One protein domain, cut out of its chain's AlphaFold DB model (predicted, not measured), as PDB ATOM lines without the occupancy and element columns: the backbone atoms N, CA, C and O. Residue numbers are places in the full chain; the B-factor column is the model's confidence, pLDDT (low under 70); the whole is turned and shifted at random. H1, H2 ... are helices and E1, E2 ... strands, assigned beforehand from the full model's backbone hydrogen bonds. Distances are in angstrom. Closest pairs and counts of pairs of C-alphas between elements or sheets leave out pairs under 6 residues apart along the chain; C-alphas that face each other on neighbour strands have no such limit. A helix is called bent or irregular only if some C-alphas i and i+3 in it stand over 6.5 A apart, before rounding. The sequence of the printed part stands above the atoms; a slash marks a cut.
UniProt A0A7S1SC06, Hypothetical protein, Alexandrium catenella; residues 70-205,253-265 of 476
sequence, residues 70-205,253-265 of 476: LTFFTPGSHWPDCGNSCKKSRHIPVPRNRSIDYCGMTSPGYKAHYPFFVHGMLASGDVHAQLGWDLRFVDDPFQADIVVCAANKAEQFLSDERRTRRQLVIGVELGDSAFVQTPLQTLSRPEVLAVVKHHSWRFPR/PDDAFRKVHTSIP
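Overview. This is residues 70 to 205 and 253 to 265 of the 476 residues of the protein "Hypothetical protein" of Alexandrium catenella (UniProt A0A7S1SC06). A strongly twisted sheet of six parallel strands forms the core, with H2 packed over one face and H4 over the other. H3 sits by the edge strand E2, the small helices H5 and H6 meet near the E5 and E7 end, and residues 83 to 90, which include H1, stick out from the body. The printed part has 149 residues, with six named helices and seven named strands in the order E1 H1 H2 H3 E2 E3 H4 E4 H5 E5 E6 H6 E7; the sheet's order is E2 E1 E3 E4 E5 E7. The class is mixed, helices and strands, though under half of the residues are in named elements. The whole is compact, with a radius of gyration of the C-alphas of 14.9 A and spans of 42 by 34 by 33 A.

Along the chain. E1, residues 70 to 73, begins at C-alpha 70 (102.948, 10.300, -4.795) and is 10.4 A long. H1, residues 83 to 87, is neither bent nor irregular, but only just: C-alphas 83 and 86 are 6.3 A apart. H2, residues 110 to 122, is the longest helix at 19.8 A; it is only just irregular, with C-alphas 112 and 115 6.53 A apart. H3 is residues 125 to 131, and E2, residues 133 to 137, is 12.9 A long. E3, residues 146 to 150, measures 13.5 A. H4, residues 151 to 158, measures 11.3 A and is only just irregular, with C-alphas 152 and 155 6.9 A apart. E4, residues 168 to 172, is 13.2 A long. H5 is residues 184 to 187, and E5, residues 192 to 197, is 14.2 A long. E6 is residues 199 to 201, H6 is residues 254 to 257, and E7, residues 260 to 262, ends at C-alpha 262 (102.837, -2.277, 15.078).

Arrangement. In the sheet, E1 pairs with E2 over residues 70 to 72, where N 72 and O 136 are 2.8 A apart, within hydrogen-bond range. E1 pairs with E3 over residues 72 to 73, with N 73 and O 146 at 2.8 A. E3 and E4 have N 172 and O 149 at 2.7 A, E4 and E5 have N 171 and O 194 at 2.8 A, and E5 and E7 have N 261 and O 195 at 2.8 A. E3, H4, E4 and E4, H5, E5 are strand-helix-strand units, parallel neighbour strands with a helix between, each with a right-handed crossover; E1, H1 H2 H3, E2 is another such unit. H2 and H4 make three layers with the sheet, helices on both its faces. H2 has a height over the sheet of 8.5 A, and the C-alphas of Pro 115 and Val 172 are its closest to E4, 6.6 A apart. H4 has a height of 8.2 A and runs along the strands, at 18 degrees to E3 on the local plane. H3 only grazes the sheet with residues 125 to 128. H5 and H6 only just touch, with 3 pairs of C-alphas within 8 A, the closest being Leu 187 and Ala 256 at 5.2 A. E5 runs on into E6 at 98 degrees. Every O i to N i+4 pair is within range in H3, but 6 of 9 in H2, 2 of 4 in H4 and 0 of 1 in H1, where 0 of 2 O i to N i+3 pairs are; H5 and H6 are too short for such a pair.

Size, cuts and confidence. The two C-alphas farthest apart are those of Asn 84 and Pro 253, at 43.7 A. Residues 206 to 252 are not printed, and C-alphas 205 and 253 are 7.4 A apart across the cut. The links from H1 to H2 and from E4 to H5 are long. Mean pLDDT of the printed part is 82.8; it is under 70 in residues 77 to 102, 105 to 108 and 203 to 205.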
ATOM      1  N   LEU A  70     101.719  11.061  -5.035       94.06
ATOM      2  CA  LEU A  70     102.948  10.300  -4.795       94.06
ATOM      3  C   LEU A  70     102.843   8.954  -5.493       94.06
ATOM      4  O   LEU A  70     101.761   8.395  -5.649       94.06
ATOM      5  N   THR A  71     103.981   8.407  -5.882       94.75
ATOM      6  CA  THR A  71     104.074   7.059  -6.431       94.75
ATOM      7  C   THR A  71     104.607   6.084  -5.390       94.75
ATOM      8  O   THR A  71     105.464   6.434  -4.577       94.75
ATOM      9  N   PHE A  72     104.129   4.845  -5.404       95.56
ATOM     10  CA  PHE A  72     104.645   3.802  -4.528       95.56
ATOM     11  C   PHE A  72     104.899   2.491  -5.264       95.56
ATOM     12  O   PHE A  72     104.200   2.133  -6.209       95.56
ATOM     13  N   PHE A  73     105.890   1.752  -4.778       93.56
ATOM     14  CA  PHE A  73     106.191   0.396  -5.199       93.56
ATOM     15  C   PHE A  73     106.069  -0.549  -4.012       93.56
ATOM     16  O   PHE A  73     106.551  -0.278  -2.911       93.56
ATOM     17  N   THR A  74     105.486  -1.711  -4.271       91.50
ATOM     18  CA  THR A  74     105.480  -2.847  -3.353       91.50
ATOM     19  C   THR A  74     105.925  -4.091  -4.111       91.50
ATOM     20  O   THR A  74     105.407  -4.320  -5.208       91.50
ATOM     21  N   PRO A  75     106.811  -4.926  -3.546       86.56
ATOM     22  CA  PRO A  75     107.291  -6.126  -4.207       86.56
ATOM     23  C   PRO A  75     106.114  -7.054  -4.500       86.56
ATOM     24  O   PRO A  75     105.363  -7.449  -3.607       86.56
ATOM     25  N   GLY A  76     105.966  -7.411  -5.771       70.12
ATOM     26  CA  GLY A  76     105.118  -8.515  -6.175       70.12
ATOM     27  C   GLY A  76     105.871  -9.815  -5.972       70.12
ATOM     28  O   GLY A  76     106.736 -10.152  -6.772       70.12
ATOM     29  N   SER A  77     105.529 -10.603  -4.957       49.72
ATOM     30  CA  SER A  77     105.628 -12.042  -5.186       49.72
ATOM     31  C   SER A  77     104.510 -12.411  -6.145       49.72
ATOM     32  O   SER A  77     103.443 -11.797  -6.121       49.72
ATOM     33  N   HIS A  78     104.718 -13.438  -6.961       50.00
ATOM     34  CA  HIS A  78     103.597 -14.163  -7.532       50.00
ATOM     35  C   HIS A  78     102.509 -14.284  -6.452       50.00
ATOM     36  O   HIS A  78     102.778 -14.767  -5.349       50.00
ATOM     37  N   TRP A  79     101.286 -13.869  -6.770       58.59
ATOM     38  CA  TRP A  79     100.138 -13.964  -5.871       58.59
ATOM     39  C   TRP A  79      99.218 -15.150  -6.232       58.59
ATOM     40  O   TRP A  79      98.003 -14.940  -6.253       58.59
ATOM     41  N   PRO A  80      99.682 -16.383  -6.572       44.06
ATOM     42  CA  PRO A  80      98.761 -17.383  -7.112       44.06
ATOM     43  C   PRO A  80      97.763 -17.886  -6.060       44.06
ATOM     44  O   PRO A  80      96.694 -18.357  -6.433       44.06
ATOM     45  N   ASP A  81      98.066 -17.726  -4.765       47.12
ATOM     46  CA  ASP A  81      97.412 -18.480  -3.691       47.12
ATOM     47  C   ASP A  81      96.830 -17.655  -2.539       47.12
ATOM     48  O   ASP A  81      96.538 -18.185  -1.470       47.12
ATOM     49  N   CYS A  82      96.490 -16.379  -2.748       49.94
ATOM     50  CA  CYS A  82      95.600 -15.704  -1.785       49.94
ATOM     51  C   CYS A  82      94.150 -16.265  -1.777       49.94
ATOM     52  O   CYS A  82      93.238 -15.680  -1.177       49.94
ATOM     53  N   GLY A  83      93.920 -17.407  -2.439       54.06
ATOM     54  CA  GLY A  83      92.651 -18.115  -2.512       54.06
ATOM     55  C   GLY A  83      91.521 -17.284  -3.125       54.06
ATOM     56  O   GLY A  83      91.710 -16.204  -3.690       54.06
ATOM     57  N   ASN A  84      90.292 -17.778  -2.979       53.94
ATOM     58  CA  ASN A  84      89.081 -17.063  -3.398       53.94
ATOM     59  C   ASN A  84      88.832 -15.760  -2.611       53.94
ATOM     60  O   ASN A  84      88.000 -14.954  -3.025       53.94
ATOM     61  N   SER A  85      89.528 -15.546  -1.490       51.91
ATOM     62  CA  SER A  85      89.410 -14.352  -0.646       51.91
ATOM     63  C   SER A  85      89.911 -13.088  -1.345       51.91
ATOM     64  O   SER A  85      89.181 -12.102  -1.374       51.91
ATOM     65  N   CYS A  86      91.092 -13.121  -1.971       51.62
ATOM     66  CA  CYS A  86      91.618 -11.953  -2.693       51.62
ATOM     67  C   CYS A  86      91.084 -11.843  -4.124       51.62
ATOM     68  O   CYS A  86      90.924 -10.741  -4.633       51.62
ATOM     69  N   LYS A  87      90.686 -12.954  -4.762       51.47
ATOM     70  CA  LYS A  87      90.042 -12.905  -6.091       51.47
ATOM     71  C   LYS A  87      88.732 -12.098  -6.102       51.47
ATOM     72  O   LYS A  87      88.302 -11.643  -7.159       51.47
ATOM     73  N   LYS A  88      88.086 -11.912  -4.943       51.25
ATOM     74  CA  LYS A  88      86.866 -11.098  -4.806       51.25
ATOM     75  C   LYS A  88      87.134  -9.607  -4.593       51.25
ATOM     76  O   LYS A  88      86.236  -8.813  -4.859       51.25
ATOM     77  N   SER A  89      88.332  -9.201  -4.165       52.12
ATOM     78  CA  SER A  89      88.697  -7.783  -4.078       52.12
ATOM     79  C   SER A  89      89.119  -7.288  -5.462       52.12
ATOM     80  O   SER A  89      90.303  -7.187  -5.764       52.12
ATOM     81  N   ARG A  90      88.143  -6.983  -6.326       48.84
ATOM     82  CA  ARG A  90      88.366  -6.483  -7.702       48.84
ATOM     83  C   ARG A  90      89.098  -5.129  -7.778       48.84
ATOM     84  O   ARG A  90      89.310  -4.629  -8.875       48.84
ATOM     85  N   HIS A  91      89.450  -4.531  -6.642       53.22
ATOM     86  CA  HIS A  91      89.914  -3.149  -6.539       53.22
ATOM     87  C   HIS A  91      91.410  -2.997  -6.251       53.22
ATOM     88  O   HIS A  91      91.873  -1.870  -6.151       53.22
ATOM     89  N   ILE A  92      92.169  -4.091  -6.116       56.59
ATOM     90  CA  ILE A  92      93.594  -4.008  -5.767       56.59
ATOM     91  C   ILE A  92      94.433  -4.423  -6.978       56.59
ATOM     92  O   ILE A  92      94.359  -5.588  -7.384       56.59
ATOM     93  N   PRO A  93      95.202  -3.497  -7.579       52.34
ATOM     94  CA  PRO A  93      96.122  -3.817  -8.661       52.34
ATOM     95  C   PRO A  93      97.115  -4.894  -8.215       52.34
ATOM     96  O   PRO A  93      97.785  -4.761  -7.199       52.34
ATOM     97  N   VAL A  94      97.215  -5.981  -8.976       56.88
ATOM     98  CA  VAL A  94      98.198  -7.038  -8.713       56.88
ATOM     99  C   VAL A  94      99.505  -6.652  -9.417       56.88
ATOM    100  O   VAL A  94      99.470  -6.485 -10.640       56.88
ATOM    101  N   PRO A  95     100.648  -6.532  -8.708       53.75
ATOM    102  CA  PRO A  95     101.940  -6.252  -9.332       53.75
ATOM    103  C   PRO A  95     102.264  -7.300 -10.403       53.75
ATOM    104  O   PRO A  95     102.144  -8.503 -10.148       53.75
ATOM    105  N   ARG A  96     102.655  -6.865 -11.606       52.44
ATOM    106  CA  ARG A  96     102.899  -7.784 -12.736       52.44
ATOM    107  C   ARG A  96     104.344  -8.269 -12.831       52.44
ATOM    108  O   ARG A  96     104.598  -9.241 -13.542       52.44
ATOM    109  N   ASN A  97     105.282  -7.624 -12.137       52.62
ATOM    110  CA  ASN A  97     106.706  -7.816 -12.388       52.62
ATOM    111  C   ASN A  97     107.381  -8.795 -11.406       52.62
ATOM    112  O   ASN A  97     107.201  -8.693 -10.196       52.62
ATOM    113  N   ARG A  98     108.153  -9.752 -11.948       49.31
ATOM    114  CA  ARG A  98     108.718 -10.919 -11.232       49.31
ATOM    115  C   ARG A  98     110.191 -10.780 -10.823       49.31
ATOM    116  O   ARG A  98     110.690 -11.661 -10.138       49.31
ATOM    117  N   SER A  99     110.908  -9.751 -11.275       45.81
ATOM    118  CA  SER A  99     112.374  -9.850 -11.402       45.81
ATOM    119  C   SER A  99     113.192  -8.880 -10.556       45.81
ATOM    120  O   SER A  99     114.344  -8.610 -10.889       45.81
ATOM    121  N   ILE A 100     112.629  -8.311  -9.495       53.72
ATOM    122  CA  ILE A 100     113.415  -7.438  -8.629       53.72
ATOM    123  C   ILE A 100     113.657  -8.184  -7.322       53.72
ATOM    124  O   ILE A 100     112.832  -8.174  -6.416       53.72
ATOM    125  N   ASP A 101     114.825  -8.827  -7.243       65.31
ATOM    126  CA  ASP A 101     115.356  -9.463  -6.024       65.31
ATOM    127  C   ASP A 101     115.471  -8.478  -4.847       65.31
ATOM    128  O   ASP A 101     115.568  -8.861  -3.678       65.31
ATOM    129  N   TYR A 102     115.451  -7.183  -5.154       64.38
ATOM    130  CA  TYR A 102     115.430  -6.096  -4.194       64.38
ATOM    131  C   TYR A 102     114.030  -5.981  -3.603       64.38
ATOM    132  O   TYR A 102     113.035  -5.944  -4.321       64.38
ATOM    133  N   CYS A 103     113.946  -5.928  -2.275       79.06
ATOM    134  CA  CYS A 103     112.691  -5.788  -1.529       79.06
ATOM    135  C   CYS A 103     111.758  -7.016  -1.571       79.06
ATOM    136  O   CYS A 103     110.872  -7.109  -0.721       79.06
ATOM    137  N   GLY A 104     112.003  -7.981  -2.468       71.50
ATOM    138  CA  GLY A 104     111.312  -9.263  -2.553       71.50
ATOM    139  C   GLY A 104     111.458 -10.142  -1.307       71.50
ATOM    140  O   GLY A 104     112.343  -9.969  -0.465       71.50
ATOM    141  N   MET A 105     110.548 -11.103  -1.177       69.75
ATOM    142  CA  MET A 105     110.483 -11.988  -0.016       69.75
ATOM    143  C   MET A 105     111.284 -13.254  -0.260       69.75
ATOM    144  O   MET A 105     111.163 -13.884  -1.303       69.75
ATOM    145  N   THR A 106     112.054 -13.666   0.741       66.00
ATOM    146  CA  THR A 106     112.876 -14.880   0.665       66.00
ATOM    147  C   THR A 106     112.131 -16.147   1.085       66.00
ATOM    148  O   THR A 106     112.660 -17.238   0.903       66.00
ATOM    149  N   SER A 107     110.924 -16.036   1.657       65.75
ATOM    150  CA  SER A 107     110.167 -17.187   2.162       65.75
ATOM    151  C   SER A 107     108.743 -17.207   1.606       65.75
ATOM    152  O   SER A 107     107.988 -16.266   1.868       65.75
ATOM    153  N   PRO A 108     108.322 -18.290   0.927       66.81
ATOM    154  CA  PRO A 108     106.903 -18.557   0.731       66.81
ATOM    155  C   PRO A 108     106.235 -18.814   2.097       66.81
ATOM    156  O   PRO A 108     106.882 -19.283   3.037       66.81
ATOM    157  N   GLY A 109     104.951 -18.479   2.230       79.19
ATOM    158  CA  GLY A 109     104.160 -18.715   3.443       79.19
ATOM    159  C   GLY A 109     103.311 -17.515   3.855       79.19
ATOM    160  O   GLY A 109     103.229 -16.526   3.136       79.19
ATOM    161  N   TYR A 110     102.696 -17.576   5.039       82.19
ATOM    162  CA  TYR A 110     101.753 -16.539   5.484       82.19
ATOM    163  C   TYR A 110     102.392 -15.143   5.647       82.19
ATOM    164  O   TYR A 110     101.725 -14.117   5.557       82.19
ATOM    165  N   LYS A 111     103.712 -15.092   5.843       83.75
ATOM    166  CA  LYS A 111     104.496 -13.849   5.910       83.75
ATOM    167  C   LYS A 111     104.435 -13.064   4.604       83.75
ATOM    168  O   LYS A 111     104.587 -11.846   4.620       83.75
ATOM    169  N   ALA A 112     104.123 -13.752   3.502       82.69
ATOM    170  CA  ALA A 112     103.886 -13.134   2.212       82.69
ATOM    171  C   ALA A 112     102.784 -12.074   2.239       82.69
ATOM    172  O   ALA A 112     102.778 -11.145   1.437       82.69
ATOM    173  N   HIS A 113     101.863 -12.185   3.190       86.38
ATOM    174  CA  HIS A 113     100.718 -11.302   3.262       86.38
ATOM    175  C   HIS A 113     101.006  -9.964   3.947       86.38
ATOM    176  O   HIS A 113     100.180  -9.063   3.840       86.38
ATOM    177  N   TYR A 114     102.152  -9.775   4.613       90.94
ATOM    178  CA  TYR A 114     102.455  -8.483   5.238       90.94
ATOM    179  C   TYR A 114     102.745  -7.387   4.203       90.94
ATOM    180  O   TYR A 114     102.067  -6.359   4.257       90.94
ATOM    181  N   PRO A 115     103.623  -7.581   3.195       90.88
ATOM    182  CA  PRO A 115     103.754  -6.603   2.113       90.88
ATOM    183  C   PRO A 115     102.461  -6.433   1.306       90.88
ATOM    184  O   PRO A 115     102.169  -5.325   0.864       90.88
ATOM    185  N   PHE A 116     101.656  -7.494   1.165       87.94
ATOM    186  CA  PHE A 116     100.333  -7.406   0.538       87.94
ATOM    187  C   PHE A 116      99.394  -6.476   1.303       87.94
ATOM    188  O   PHE A 116      98.733  -5.630   0.709       87.94
ATOM    189  N   PHE A 117      99.356  -6.613   2.628       92.69
ATOM    190  CA  PHE A 117      98.550  -5.756   3.482       92.69
ATOM    191  C   PHE A 117      98.994  -4.296   3.361       92.69
ATOM    192  O   PHE A 117      98.162  -3.424   3.140       92.69
ATOM    193  N   VAL A 118     100.308  -4.033   3.404       95.00
ATOM    194  CA  VAL A 118     100.867  -2.686   3.196       95.00
ATOM    195  C   VAL A 118     100.482  -2.133   1.821       95.00
ATOM    196  O   VAL A 118     100.060  -0.984   1.732       95.00
ATOM    197  N   HIS A 119     100.556  -2.944   0.761       93.75
ATOM    198  CA  HIS A 119     100.075  -2.557  -0.567       93.75
ATOM    199  C   HIS A 119      98.590  -2.171  -0.538       93.75
ATOM    200  O   HIS A 119      98.224  -1.115  -1.042       93.75
ATOM    201  N   GLY A 120      97.736  -2.996   0.078       92.88
ATOM    202  CA  GLY A 120      96.309  -2.708   0.217       92.88
ATOM    203  C   GLY A 120      96.030  -1.406   0.968       92.88
ATOM    204  O   GLY A 120      95.131  -0.669   0.577       92.88
ATOM    205  N   MET A 121      96.822  -1.094   1.995       96.12
ATOM    206  CA  MET A 121      96.726   0.171   2.726       96.12
ATOM    207  C   MET A 121      97.153   1.366   1.873       96.12
ATOM    208  O   MET A 121      96.441   2.365   1.835       96.12
ATOM    209  N   LEU A 122      98.265   1.257   1.141       95.56
ATOM    210  CA  LEU A 122      98.731   2.310   0.229       95.56
ATOM    211  C   LEU A 122      97.781   2.528  -0.956       95.56
ATOM    212  O   LEU A 122      97.696   3.638  -1.464       95.56
ATOM    213  N   ALA A 123      97.050   1.497  -1.381       94.38
ATOM    214  CA  ALA A 123      96.036   1.574  -2.434       94.38
ATOM    215  C   ALA A 123      94.624   1.916  -1.911       94.38
ATOM    216  O   ALA A 123      93.683   1.995  -2.702       94.38
ATOM    217  N   SER A 124      94.441   2.063  -0.595       94.25
ATOM    218  CA  SER A 124      93.123   2.271   0.004       94.25
ATOM    219  C   SER A 124      92.610   3.686  -0.257       94.25
ATOM    220  O   SER A 124      93.240   4.668   0.137       94.25
ATOM    221  N   GLY A 125      91.412   3.790  -0.840       93.44
ATOM    222  CA  GLY A 125      90.737   5.074  -1.041       93.44
ATOM    223  C   GLY A 125      90.455   5.821   0.268       93.44
ATOM    224  O   GLY A 125      90.505   7.046   0.279       93.44
ATOM    225  N   ASP A 126      90.237   5.107   1.379       95.00
ATOM    226  CA  ASP A 126      90.031   5.729   2.696       95.00
ATOM    227  C   ASP A 126      91.315   6.406   3.195       95.00
ATOM    228  O   ASP A 126      91.271   7.520   3.714       95.00
ATOM    229  N   VAL A 127      92.470   5.762   2.985       95.50
ATOM    230  CA  VAL A 127      93.782   6.341   3.316       95.50
ATOM    231  C   VAL A 127      94.049   7.567   2.445       95.50
ATOM    232  O   VAL A 127      94.464   8.597   2.967       95.50
ATOM    233  N   HIS A 128      93.766   7.494   1.140       94.94
ATOM    234  CA  HIS A 128      93.928   8.632   0.222       94.94
ATOM    235  C   HIS A 128      93.042   9.811   0.626       94.94
ATOM    236  O   HIS A 128      93.513  10.944   0.702       94.94
ATOM    237  N   ALA A 129      91.770   9.537   0.929       94.25
ATOM    238  CA  ALA A 129      90.796  10.548   1.322       94.25
ATOM    239  C   ALA A 129      91.176  11.241   2.636       94.25
ATOM    240  O   ALA A 129      91.057  12.460   2.726       94.25
ATOM    241  N   GLN A 130      91.653  10.491   3.636       95.06
ATOM    242  CA  GLN A 130      92.091  11.067   4.910       95.06
ATOM    243  C   GLN A 130      93.427  11.811   4.804       95.06
ATOM    244  O   GLN A 130      93.598  12.838   5.456       95.06
ATOM    245  N   LEU A 131      94.370  11.321   3.993       93.88
ATOM    246  CA  LEU A 131      95.653  12.000   3.785       93.88
ATOM    247  C   LEU A 131      95.517  13.260   2.925       93.88
ATOM    248  O   LEU A 131      96.312  14.180   3.084       93.88
ATOM    249  N   GLY A 132      94.561  13.297   1.991       93.62
ATOM    250  CA  GLY A 132      94.500  14.329   0.950       93.62
ATOM    251  C   GLY A 132      95.548  14.139  -0.156       93.62
ATOM    252  O   GLY A 132      95.892  15.093  -0.851       93.62
ATOM    253  N   TRP A 133      96.067  12.916  -0.317       93.06
ATOM    254  CA  TRP A 133      97.084  12.557  -1.310       93.06
ATOM    255  C   TRP A 133      96.624  11.380  -2.166       93.06
ATOM    256  O   TRP A 133      96.056  10.415  -1.657       93.06
ATOM    257  N   ASP A 134      96.927  11.445  -3.460       93.94
ATOM    258  CA  ASP A 134      96.711  10.352  -4.409       93.94
ATOM    259  C   ASP A 134      97.976   9.484  -4.472       93.94
ATOM    260  O   ASP A 134      99.008   9.913  -4.997       93.94
ATOM    261  N   LEU A 135      97.927   8.276  -3.898       94.44
ATOM    262  CA  LEU A 135      99.056   7.343  -3.932       94.44
ATOM    263  C   LEU A 135      98.890   6.377  -5.109       94.44
ATOM    264  O   LEU A 135      97.995   5.529  -5.123       94.44
ATOM    265  N   ARG A 136      99.788   6.466  -6.090       94.19
ATOM    266  CA  ARG A 136      99.732   5.688  -7.332       94.19
ATOM    267  C   ARG A 136     100.771   4.585  -7.352       94.19
ATOM    268  O   ARG A 136     101.960   4.829  -7.181       94.19
ATOM    269  N   PHE A 137     100.332   3.369  -7.625       93.19
ATOM    270  CA  PHE A 137     101.244   2.248  -7.788       93.19
ATOM    271  C   PHE A 137     102.087   2.385  -9.070       93.19
ATOM    272  O   PHE A 137     101.570   2.790 -10.113       93.19
ATOM    273  N   VAL A 138     103.362   1.999  -8.998       91.38
ATOM    274  CA  VAL A 138     104.269   1.847 -10.148       91.38
ATOM    275  C   VAL A 138     104.952   0.477 -10.111       91.38
ATOM    276  O   VAL A 138     105.227  -0.059  -9.039       91.38
ATOM    277  N   ASP A 139     105.246  -0.091 -11.283       86.81
ATOM    278  CA  ASP A 139     105.856  -1.428 -11.417       86.81
ATOM    279  C   ASP A 139     107.393  -1.434 -11.275       86.81
ATOM    280  O   ASP A 139     108.009  -2.502 -11.237       86.81
ATOM    281  N   ASP A 140     108.017  -0.256 -11.203       87.88
ATOM    282  CA  ASP A 140     109.461  -0.079 -11.051       87.88
ATOM    283  C   ASP A 140     109.761   0.635  -9.717       87.88
ATOM    284  O   ASP A 140     109.333   1.778  -9.525       87.88
ATOM    285  N   PRO A 141     110.500   0.009  -8.781       91.88
ATOM    286  CA  PRO A 141     110.837   0.614  -7.502       91.88
ATOM    287  C   PRO A 141     111.676   1.871  -7.658       91.88
ATOM    288  O   PRO A 141     111.571   2.730  -6.797       91.88
ATOM    289  N   PHE A 142     112.468   2.032  -8.720       92.06
ATOM    290  CA  PHE A 142     113.235   3.259  -8.977       92.06
ATOM    291  C   PHE A 142     112.335   4.392  -9.504       92.06
ATOM    292  O   PHE A 142     112.674   5.580  -9.422       92.06
ATOM    293  N   GLN A 143     111.133   4.038  -9.972       91.50
ATOM    294  CA  GLN A 143     110.084   4.975 -10.360       91.50
ATOM    295  C   GLN A 143     109.147   5.387  -9.213       91.50
ATOM    296  O   GLN A 143     108.322   6.279  -9.416       91.50
ATOM    297  N   ALA A 144     109.291   4.816  -8.019       93.69
ATOM    298  CA  ALA A 144     108.447   5.144  -6.876       93.69
ATOM    299  C   ALA A 144     109.032   6.254  -5.989       93.69
ATOM    300  O   ALA A 144     110.250   6.380  -5.855       93.69
ATOM    301  N   ASP A 145     108.170   7.008  -5.313       94.56
ATOM    302  CA  ASP A 145     108.554   7.910  -4.220       94.56
ATOM    303  C   ASP A 145     108.636   7.152  -2.888       94.56
ATOM    304  O   ASP A 145     109.503   7.438  -2.061       94.56
ATOM    305  N   ILE A 146     107.769   6.148  -2.704       95.75
ATOM    306  CA  ILE A 146     107.730   5.257  -1.539       95.75
ATOM    307  C   ILE A 146     107.983   3.814  -1.984       95.75
ATOM    308  O   ILE A 146     107.266   3.277  -2.822       95.75
ATOM    309  N   VAL A 147     108.959   3.144  -1.382       95.00
ATOM    310  CA  VAL A 147     109.308   1.752  -1.688       95.00
ATOM    311  C   VAL A 147     109.090   0.887  -0.457       95.00
ATOM    312  O   VAL A 147     109.659   1.126   0.606       95.00
ATOM    313  N   VAL A 148     108.258  -0.139  -0.591       94.81
ATOM    314  CA  VAL A 148     108.045  -1.138   0.460       94.81
ATOM    315  C   VAL A 148     109.065  -2.256   0.289       94.81
ATOM    316  O   VAL A 148     109.207  -2.795  -0.803       94.81
ATOM    317  N   CYS A 149     109.765  -2.637   1.355       93.38
ATOM    318  CA  CYS A 149     110.786  -3.683   1.311       93.38
ATOM    319  C   CYS A 149     110.687  -4.607   2.509       93.38
ATOM    320  O   CYS A 149     110.342  -4.160   3.596       93.38
ATOM    321  N   ALA A 150     111.076  -5.876   2.361       91.62
ATOM    322  CA  ALA A 150     111.462  -6.654   3.534       91.62
ATOM    323  C   ALA A 150     112.525  -5.867   4.324       91.62
ATOM    324  O   ALA A 150     113.461  -5.322   3.734       91.62
ATOM    325  N   ALA A 151     112.375  -5.760   5.643       88.25
ATOM    326  CA  ALA A 151     113.181  -4.831   6.434       88.25
ATOM    327  C   ALA A 151     114.698  -5.105   6.349       88.25
ATOM    328  O   ALA A 151     115.501  -4.181   6.263       88.25
ATOM    329  N   ASN A 152     115.097  -6.377   6.253       85.94
ATOM    330  CA  ASN A 152     116.488  -6.793   6.041       85.94
ATOM    331  C   ASN A 152     117.026  -6.519   4.620       85.94
ATOM    332  O   ASN A 152     118.217  -6.692   4.372       85.94
ATOM    333  N   LYS A 153     116.166  -6.120   3.679       91.19
ATOM    334  CA  LYS A 153     116.513  -5.734   2.303       91.19
ATOM    335  C   LYS A 153     116.486  -4.222   2.084       91.19
ATOM    336  O   LYS A 153     116.950  -3.763   1.044       91.19
ATOM    337  N   ALA A 154     115.989  -3.451   3.052       92.44
ATOM    338  CA  ALA A 154     115.924  -1.996   2.958       92.44
ATOM    339  C   ALA A 154     117.315  -1.365   2.770       92.44
ATOM    340  O   ALA A 154     117.471  -0.509   1.907       92.44
ATOM    341  N   GLU A 155     118.342  -1.825   3.496       92.12
ATOM    342  CA  GLU A 155     119.709  -1.293   3.345       92.12
ATOM    343  C   GLU A 155     120.296  -1.570   1.958       92.12
ATOM    344  O   GLU A 155     120.931  -0.699   1.363       92.12
ATOM    345  N   GLN A 156     120.045  -2.772   1.426       91.94
ATOM    346  CA  GLN A 156     120.479  -3.160   0.086       91.94
ATOM    347  C   GLN A 156     119.857  -2.234  -0.964       91.94
ATOM    348  O   GLN A 156     120.566  -1.745  -1.835       91.94
ATOM    349  N   PHE A 157     118.555  -1.951  -0.855       93.12
ATOM    350  CA  PHE A 157     117.888  -1.003  -1.744       93.12
ATOM    351  C   PHE A 157     118.442   0.417  -1.576       93.12
ATOM    352  O   PHE A 157     118.780   1.068  -2.556       93.12
ATOM    353  N   LEU A 158     118.590   0.894  -0.338       93.12
ATOM    354  CA  LEU A 158     119.077   2.247  -0.057       93.12
ATOM    355  C   LEU A 158     120.524   2.487  -0.513       93.12
ATOM    356  O   LEU A 158     120.899   3.643  -0.719       93.12
ATOM    357  N   SER A 159     121.306   1.426  -0.688       92.12
ATOM    358  CA  SER A 159     122.686   1.481  -1.182       92.12
ATOM    359  C   SER A 159     122.807   1.267  -2.697       92.12
ATOM    360  O   SER A 159     123.916   1.292  -3.217       92.12
ATOM    361  N   ASP A 160     121.699   1.048  -3.409       91.44
ATOM    362  CA  ASP A 160     121.709   0.775  -4.847       91.44
ATOM    363  C   ASP A 160     121.989   2.047  -5.667       91.44
ATOM    364  O   ASP A 160     121.282   3.052  -5.550       91.44
ATOM    365  N   GLU A 161     123.007   1.993  -6.526       89.50
ATOM    366  CA  GLU A 161     123.455   3.122  -7.353       89.50
ATOM    367  C   GLU A 161     122.441   3.531  -8.427       89.50
ATOM    368  O   GLU A 161     122.467   4.665  -8.905       89.50
ATOM    369  N   ARG A 162     121.499   2.650  -8.787       88.25
ATOM    370  CA  ARG A 162     120.433   2.967  -9.751       88.25
ATOM    371  C   ARG A 162     119.413   3.956  -9.193       88.25
ATOM    372  O   ARG A 162     118.572   4.452  -9.943       88.25
ATOM    373  N   ARG A 163     119.458   4.267  -7.892       91.25
ATOM    374  CA  ARG A 163     118.612   5.292  -7.271       91.25
ATOM    375  C   ARG A 163     118.996   6.677  -7.785       91.25
ATOM    376  O   ARG A 163     119.917   7.322  -7.293       91.25
ATOM    377  N   THR A 164     118.225   7.172  -8.745       84.38
ATOM    378  CA  THR A 164     118.426   8.499  -9.348       84.38
ATOM    379  C   THR A 164     117.768   9.638  -8.567       84.38
ATOM    380  O   THR A 164     117.999  10.809  -8.870       84.38
ATOM    381  N   ARG A 165     116.968   9.322  -7.542       87.31
ATOM    382  CA  ARG A 165     116.266  10.300  -6.702       87.31
ATOM    383  C   ARG A 165     116.204   9.869  -5.244       87.31
ATOM    384  O   ARG A 165     116.457   8.714  -4.896       87.31
ATOM    385  N   ARG A 166     115.786  10.802  -4.391       88.25
ATOM    386  CA  ARG A 166     115.378  10.477  -3.027       88.25
ATOM    387  C   ARG A 166     114.119   9.625  -3.060       88.25
ATOM    388  O   ARG A 166     113.167   9.959  -3.752       88.25
ATOM    389  N   GLN A 167     114.123   8.553  -2.284       93.62
ATOM    390  CA  GLN A 167     112.987   7.648  -2.138       93.62
ATOM    391  C   GLN A 167     112.852   7.312  -0.664       93.62
ATOM    392  O   GLN A 167     113.871   7.144   0.013       93.62
ATOM    393  N   LEU A 168     111.616   7.242  -0.190       95.50
ATOM    394  CA  LEU A 168     111.282   6.819   1.159       95.50
ATOM    395  C   LEU A 168     111.104   5.304   1.184       95.50
ATOM    396  O   LEU A 168     110.615   4.717   0.223       95.50
ATOM    397  N   VAL A 169     111.487   4.670   2.286       95.94
ATOM    398  CA  VAL A 169     111.385   3.221   2.457       95.94
ATOM    399  C   VAL A 169     110.475   2.886   3.628       95.94
ATOM    400  O   VAL A 169     110.655   3.400   4.733       95.94
ATOM    401  N   ILE A 170     109.525   1.983   3.383       96.62
ATOM    402  CA  ILE A 170     108.764   1.288   4.421       96.62
ATOM    403  C   ILE A 170     109.326  -0.131   4.527       96.62
ATOM    404  O   ILE A 170     109.126  -0.962   3.639       96.62
ATOM    405  N   GLY A 171     110.050  -0.414   5.606       95.62
ATOM    406  CA  GLY A 171     110.519  -1.759   5.925       95.62
ATOM    407  C   GLY A 171     109.387  -2.608   6.502       95.62
ATOM    408  O   GLY A 171     108.664  -2.153   7.374       95.62
ATOM    409  N   VAL A 172     109.233  -3.848   6.056       94.88
ATOM    410  CA  VAL A 172     108.257  -4.811   6.577       94.88
ATOM    411  C   VAL A 172     109.017  -5.919   7.289       94.88
ATOM    412  O   VAL A 172     109.769  -6.664   6.652       94.88
ATOM    413  N   GLU A 173     108.849  -6.043   8.605       92.62
ATOM    414  CA  GLU A 173     109.420  -7.179   9.325       92.62
ATOM    415  C   GLU A 173     108.542  -8.414   9.154       92.62
ATOM    416  O   GLU A 173     107.355  -8.430   9.474       92.62
ATOM    417  N   LEU A 174     109.168  -9.479   8.664       88.94
ATOM    418  CA  LEU A 174     108.529 -10.777   8.460       88.94
ATOM    419  C   LEU A 174     108.750 -11.715   9.659       88.94
ATOM    420  O   LEU A 174     108.256 -12.840   9.674       88.94
ATOM    421  N   GLY A 175     109.547 -11.299  10.644       86.06
ATOM    422  CA  GLY A 175     109.811 -12.064  11.854       86.06
ATOM    423  C   GLY A 175     108.592 -12.119  12.770       86.06
ATOM    424  O   GLY A 175     107.897 -11.126  12.953       86.06
ATOM    425  N   ASP A 176     108.391 -13.272  13.410       85.12
ATOM    426  CA  ASP A 176     107.373 -13.440  14.465       85.12
ATOM    427  C   ASP A 176     107.972 -13.160  15.844       85.12
ATOM    428  O   ASP A 176     107.496 -13.664  16.852       85.12
ATOM    429  N   SER A 177     109.075 -12.420  15.834       83.81
ATOM    430  CA  SER A 177     109.807 -11.993  17.004       83.81
ATOM    431  C   SER A 177     109.223 -10.673  17.482       83.81
ATOM    432  O   SER A 177     109.008  -9.759  16.681       83.81
ATOM    433  N   ALA A 178     109.046 -10.527  18.784       81.75
ATOM    434  CA  ALA A 178     108.636  -9.293  19.410       81.75
ATOM    435  C   ALA A 178     109.739  -8.227  19.307       81.75
ATOM    436  O   ALA A 178     109.449  -7.029  19.266       81.75
ATOM    437  N   PHE A 179     110.993  -8.652  19.137       81.62
ATOM    438  CA  PHE A 179     112.139  -7.780  18.893       81.62
ATOM    439  C   PHE A 179     112.127  -7.187  17.490       81.62
ATOM    440  O   PHE A 179     111.709  -7.833  16.528       81.62
ATOM    441  N   VAL A 180     112.619  -5.959  17.378       84.94
ATOM    442  CA  VAL A 180     112.903  -5.316  16.094       84.94
ATOM    443  C   VAL A 180     114.167  -5.953  15.528       84.94
ATOM    444  O   VAL A 180     115.218  -5.930  16.165       84.94
ATOM    445  N   GLN A 181     114.051  -6.571  14.358       85.12
ATOM    446  CA  GLN A 181     115.163  -7.245  13.679       85.12
ATOM    447  C   GLN A 181     115.885  -6.325  12.694       85.12
ATOM    448  O   GLN A 181     116.981  -6.642  12.231       85.12
ATOM    449  N   THR A 182     115.271  -5.192  12.352       89.12
ATOM    450  CA  THR A 182     115.871  -4.200  11.465       89.12
ATOM    451  C   THR A 182     117.150  -3.628  12.089       89.12
ATOM    452  O   THR A 182     117.101  -3.137  13.220       89.12
ATOM    453  N   PRO A 183     118.292  -3.646  11.376       88.75
ATOM    454  CA  PRO A 183     119.538  -3.087  11.889       88.75
ATOM    455  C   PRO A 183     119.416  -1.607  12.264       88.75
ATOM    456  O   PRO A 183     118.737  -0.833  11.583       88.75
ATOM    457  N   LEU A 184     120.147  -1.186  13.307       87.50
ATOM    458  CA  LEU A 184     120.125   0.207  13.770       87.50
ATOM    459  C   LEU A 184     120.522   1.180  12.665       87.50
ATOM    460  O   LEU A 184     119.936   2.253  12.555       87.50
ATOM    461  N   GLN A 185     121.539   0.810  11.878       90.19
ATOM    462  CA  GLN A 185     122.044   1.663  10.807       90.19
ATOM    463  C   GLN A 185     120.922   1.987   9.823       90.19
ATOM    464  O   GLN A 185     120.714   3.155   9.508       90.19
ATOM    465  N   THR A 186     120.140   0.973   9.445       92.19
ATOM    466  CA  THR A 186     118.987   1.108   8.557       92.19
ATOM    467  C   THR A 186     117.878   1.940   9.196       92.19
ATOM    468  O   THR A 186     117.427   2.905   8.588       92.19
ATOM    469  N   LEU A 187     117.478   1.654  10.442       91.38
ATOM    470  CA  LEU A 187     116.460   2.451  11.153       91.38
ATOM    471  C   LEU A 187     116.849   3.929  11.294       91.38
ATOM    472  O   LEU A 187     116.000   4.815  11.201       91.38
ATOM    473  N   SER A 188     118.134   4.212  11.488       91.81
ATOM    474  CA  SER A 188     118.642   5.577  11.659       91.81
ATOM    475  C   SER A 188     118.673   6.363  10.345       91.81
ATOM    476  O   SER A 188     118.850   7.580  10.359       91.81
ATOM    477  N   ARG A 189     118.466   5.715   9.191       93.19
ATOM    478  CA  ARG A 189     118.475   6.403   7.897       93.19
ATOM    479  C   ARG A 189     117.282   7.347   7.754       93.19
ATOM    480  O   ARG A 189     116.147   6.918   7.977       93.19
ATOM    481  N   PRO A 190     117.482   8.608   7.337       92.94
ATOM    482  CA  PRO A 190     116.382   9.549   7.115       92.94
ATOM    483  C   PRO A 190     115.462   9.125   5.962       92.94
ATOM    484  O   PRO A 190     114.337   9.603   5.872       92.94
ATOM    485  N   GLU A 191     115.923   8.244   5.071       94.69
ATOM    486  CA  GLU A 191     115.102   7.668   4.005       94.69
ATOM    487  C   GLU A 191     114.172   6.552   4.494       94.69
ATOM    488  O   GLU A 191     113.185   6.258   3.827       94.69
ATOM    489  N   VAL A 192     114.454   5.928   5.641       95.25
ATOM    490  CA  VAL A 192     113.524   4.967   6.242       95.25
ATOM    491  C   VAL A 192     112.429   5.752   6.943       95.25
ATOM    492  O   VAL A 192     112.656   6.370   7.985       95.25
ATOM    493  N   LEU A 193     111.245   5.721   6.339       95.31
ATOM    494  CA  LEU A 193     110.038   6.349   6.855       95.31
ATOM    495  C   LEU A 193     109.508   5.571   8.058       95.31
ATOM    496  O   LEU A 193     109.198   6.152   9.092       95.31
ATOM    497  N   ALA A 194     109.396   4.255   7.892       96.12
ATOM    498  CA  ALA A 194     108.811   3.369   8.879       96.12
ATOM    499  C   ALA A 194     109.348   1.945   8.727       96.12
ATOM    500  O   ALA A 194     109.710   1.506   7.635       96.12
ATOM    501  N   VAL A 195     109.326   1.206   9.825       95.25
ATOM    502  CA  VAL A 195     109.426  -0.242   9.890       95.25
ATOM    503  C   VAL A 195     108.137  -0.754  10.505       95.25
ATOM    504  O   VAL A 195     107.839  -0.497  11.670       95.25
ATOM    505  N   VAL A 196     107.356  -1.465   9.709       95.75
ATOM    506  CA  VAL A 196     106.056  -1.996  10.092       95.75
ATOM    507  C   VAL A 196     106.165  -3.475  10.430       95.75
ATOM    508  O   VAL A 196     106.830  -4.253   9.741       95.75
ATOM    509  N   LYS A 197     105.499  -3.874  11.507       93.50
ATOM    510  CA  LYS A 197     105.414  -5.264  11.952       93.50
ATOM    511  C   LYS A 197     104.072  -5.535  12.611       93.50
ATOM    512  O   LYS A 197     103.303  -4.607  12.852       93.50
ATOM    513  N   HIS A 198     103.768  -6.803  12.881       92.00
ATOM    514  CA  HIS A 198     102.455  -7.147  13.428       92.00
ATOM    515  C   HIS A 198     102.361  -7.068  14.952       92.00
ATOM    516  O   HIS A 198     101.316  -6.726  15.499       92.00
ATOM    517  N   HIS A 199     103.468  -7.312  15.647       91.00
ATOM    518  CA  HIS A 199     103.564  -7.160  17.092       91.00
ATOM    519  C   HIS A 199     104.985  -6.780  17.478       91.00
ATOM    520  O   HIS A 199     105.932  -7.055  16.750       91.00
ATOM    521  N   SER A 200     105.158  -6.170  18.636       88.06
ATOM    522  CA  SER A 200     106.468  -5.995  19.250       88.06
ATOM    523  C   SER A 200     106.330  -6.047  20.754       88.06
ATOM    524  O   SER A 200     105.217  -6.091  21.271       88.06
ATOM    525  N   TRP A 201     107.433  -6.032  21.485       83.81
ATOM    526  CA  TRP A 201     107.323  -5.521  22.838       83.81
ATOM    527  C   TRP A 201     107.190  -4.000  22.774       83.81
ATOM    528  O   TRP A 201     107.850  -3.344  21.970       83.81
ATOM    529  N   ARG A 202     106.387  -3.427  23.673       77.06
ATOM    530  CA  ARG A 202     106.361  -1.988  23.964       77.06
ATOM    531  C   ARG A 202     107.783  -1.475  24.269       77.06
ATOM    532  O   ARG A 202     108.055  -0.293  24.090       77.06
ATOM    533  N   PHE A 203     108.681  -2.378  24.689       69.31
ATOM    534  CA  PHE A 203     110.048  -2.136  25.150       69.31
ATOM    535  C   PHE A 203     110.888  -3.373  24.856       69.31
ATOM    536  O   PHE A 203     110.419  -4.459  25.149       69.31
ATOM    537  N   PRO A 204     112.107  -3.279  24.331       54.69
ATOM    538  CA  PRO A 204     113.120  -2.376  24.831       54.69
ATOM    539  C   PRO A 204     113.647  -1.567  23.637       54.69
ATOM    540  O   PRO A 204     113.738  -2.061  22.513       54.69
ATOM    541  N   ARG A 205     113.942  -0.283  23.837       62.00
ATOM    542  CA  ARG A 205     114.716   0.509  22.876       62.00
ATOM    543  C   ARG A 205     116.121  -0.085  22.783       62.00
ATOM    544  O   ARG A 205     117.070   0.601  23.095       62.00
ATOM    545  N   PRO A 253     118.165   4.982  19.549       86.38
ATOM    546  CA  PRO A 253     117.813   6.393  19.625       86.38
ATOM    547  C   PRO A 253     116.315   6.629  19.385       86.38
ATOM    548  O   PRO A 253     115.676   5.922  18.602       86.38
ATOM    549  N   ASP A 254     115.744   7.627  20.058       86.00
ATOM    550  CA  ASP A 254     114.300   7.897  20.048       86.00
ATOM    551  C   ASP A 254     113.743   8.134  18.643       86.00
ATOM    552  O   ASP A 254     112.643   7.689  18.330       86.00
ATOM    553  N   ASP A 255     114.499   8.816  17.790       87.75
ATOM    554  CA  ASP A 255     114.148   9.081  16.398       87.75
ATOM    555  C   ASP A 255     114.104   7.799  15.555       87.75
ATOM    556  O   ASP A 255     113.190   7.626  14.749       87.75
ATOM    557  N   ALA A 256     115.036   6.870  15.780       89.19
ATOM    558  CA  ALA A 256     115.041   5.565  15.130       89.19
ATOM    559  C   ALA A 256     113.888   4.681  15.636       89.19
ATOM    560  O   ALA A 256     113.215   4.028  14.839       89.19
ATOM    561  N   PHE A 257     113.613   4.687  16.944       87.44
ATOM    562  CA  PHE A 257     112.533   3.890  17.533       87.44
ATOM    563  C   PHE A 257     111.141   4.376  17.113       87.44
ATOM    564  O   PHE A 257     110.259   3.559  16.868       87.44
ATOM    565  N   ARG A 258     110.942   5.693  16.953       90.38
ATOM    566  CA  ARG A 258     109.676   6.282  16.469       90.38
ATOM    567  C   ARG A 258     109.253   5.798  15.083       90.38
ATOM    568  O   ARG A 258     108.090   5.963  14.738       90.38
ATOM    569  N   LYS A 259     110.171   5.213  14.310       92.81
ATOM    570  CA  LYS A 259     109.883   4.619  13.000       92.81
ATOM    571  C   LYS A 259     109.336   3.200  13.102       92.81
ATOM    572  O   LYS A 259     108.925   2.655  12.088       92.81
ATOM    573  N   VAL A 260     109.356   2.558  14.270       92.38
ATOM    574  CA  VAL A 260     108.851   1.191  14.439       92.38
ATOM    575  C   VAL A 260     107.364   1.240  14.771       92.38
ATOM    576  O   VAL A 260     106.967   1.777  15.801       92.38
ATOM    577  N   HIS A 261     106.538   0.634  13.920       93.81
ATOM    578  CA  HIS A 261     105.086   0.635  14.067       93.81
ATOM    579  C   HIS A 261     104.523  -0.787  14.082       93.81
ATOM    580  O   HIS A 261     104.761  -1.588  13.175       93.81
ATOM    581  N   THR A 262     103.695  -1.087  15.081       93.00
ATOM    582  CA  THR A 262     102.837  -2.277  15.078       93.00
ATOM    583  C   THR A 262     101.552  -1.965  14.320       93.00
ATOM    584  O   THR A 262     100.516  -1.729  14.935       93.00
ATOM    585  N   SER A 263     101.639  -1.863  12.995       92.31
ATOM    586  CA  SER A 263     100.544  -1.398  12.129       92.31
ATOM    587  C   SER A 263     100.021  -2.456  11.164       92.31
ATOM    588  O   SER A 263      99.083  -2.189  10.421       92.31
ATOM    589  N   ILE A 264     100.556  -3.678  11.193       93.31
ATOM    590  CA  ILE A 264     100.049  -4.782  10.371       93.31
ATOM    591  C   ILE A 264      99.278  -5.759  11.268       93.31
ATOM    592  O   ILE A 264      99.759  -6.112  12.338       93.31
ATOM    593  N   PRO A 265      98.084  -6.232  10.894       93.88
ATOM    594  CA  PRO A 265      97.411  -7.267  11.661       93.88
ATOM    595  C   PRO A 265      98.071  -8.629  11.437       93.88
ATOM    596  O   PRO A 265      98.701  -8.900  10.411       93.88
TER     597      PRO A 265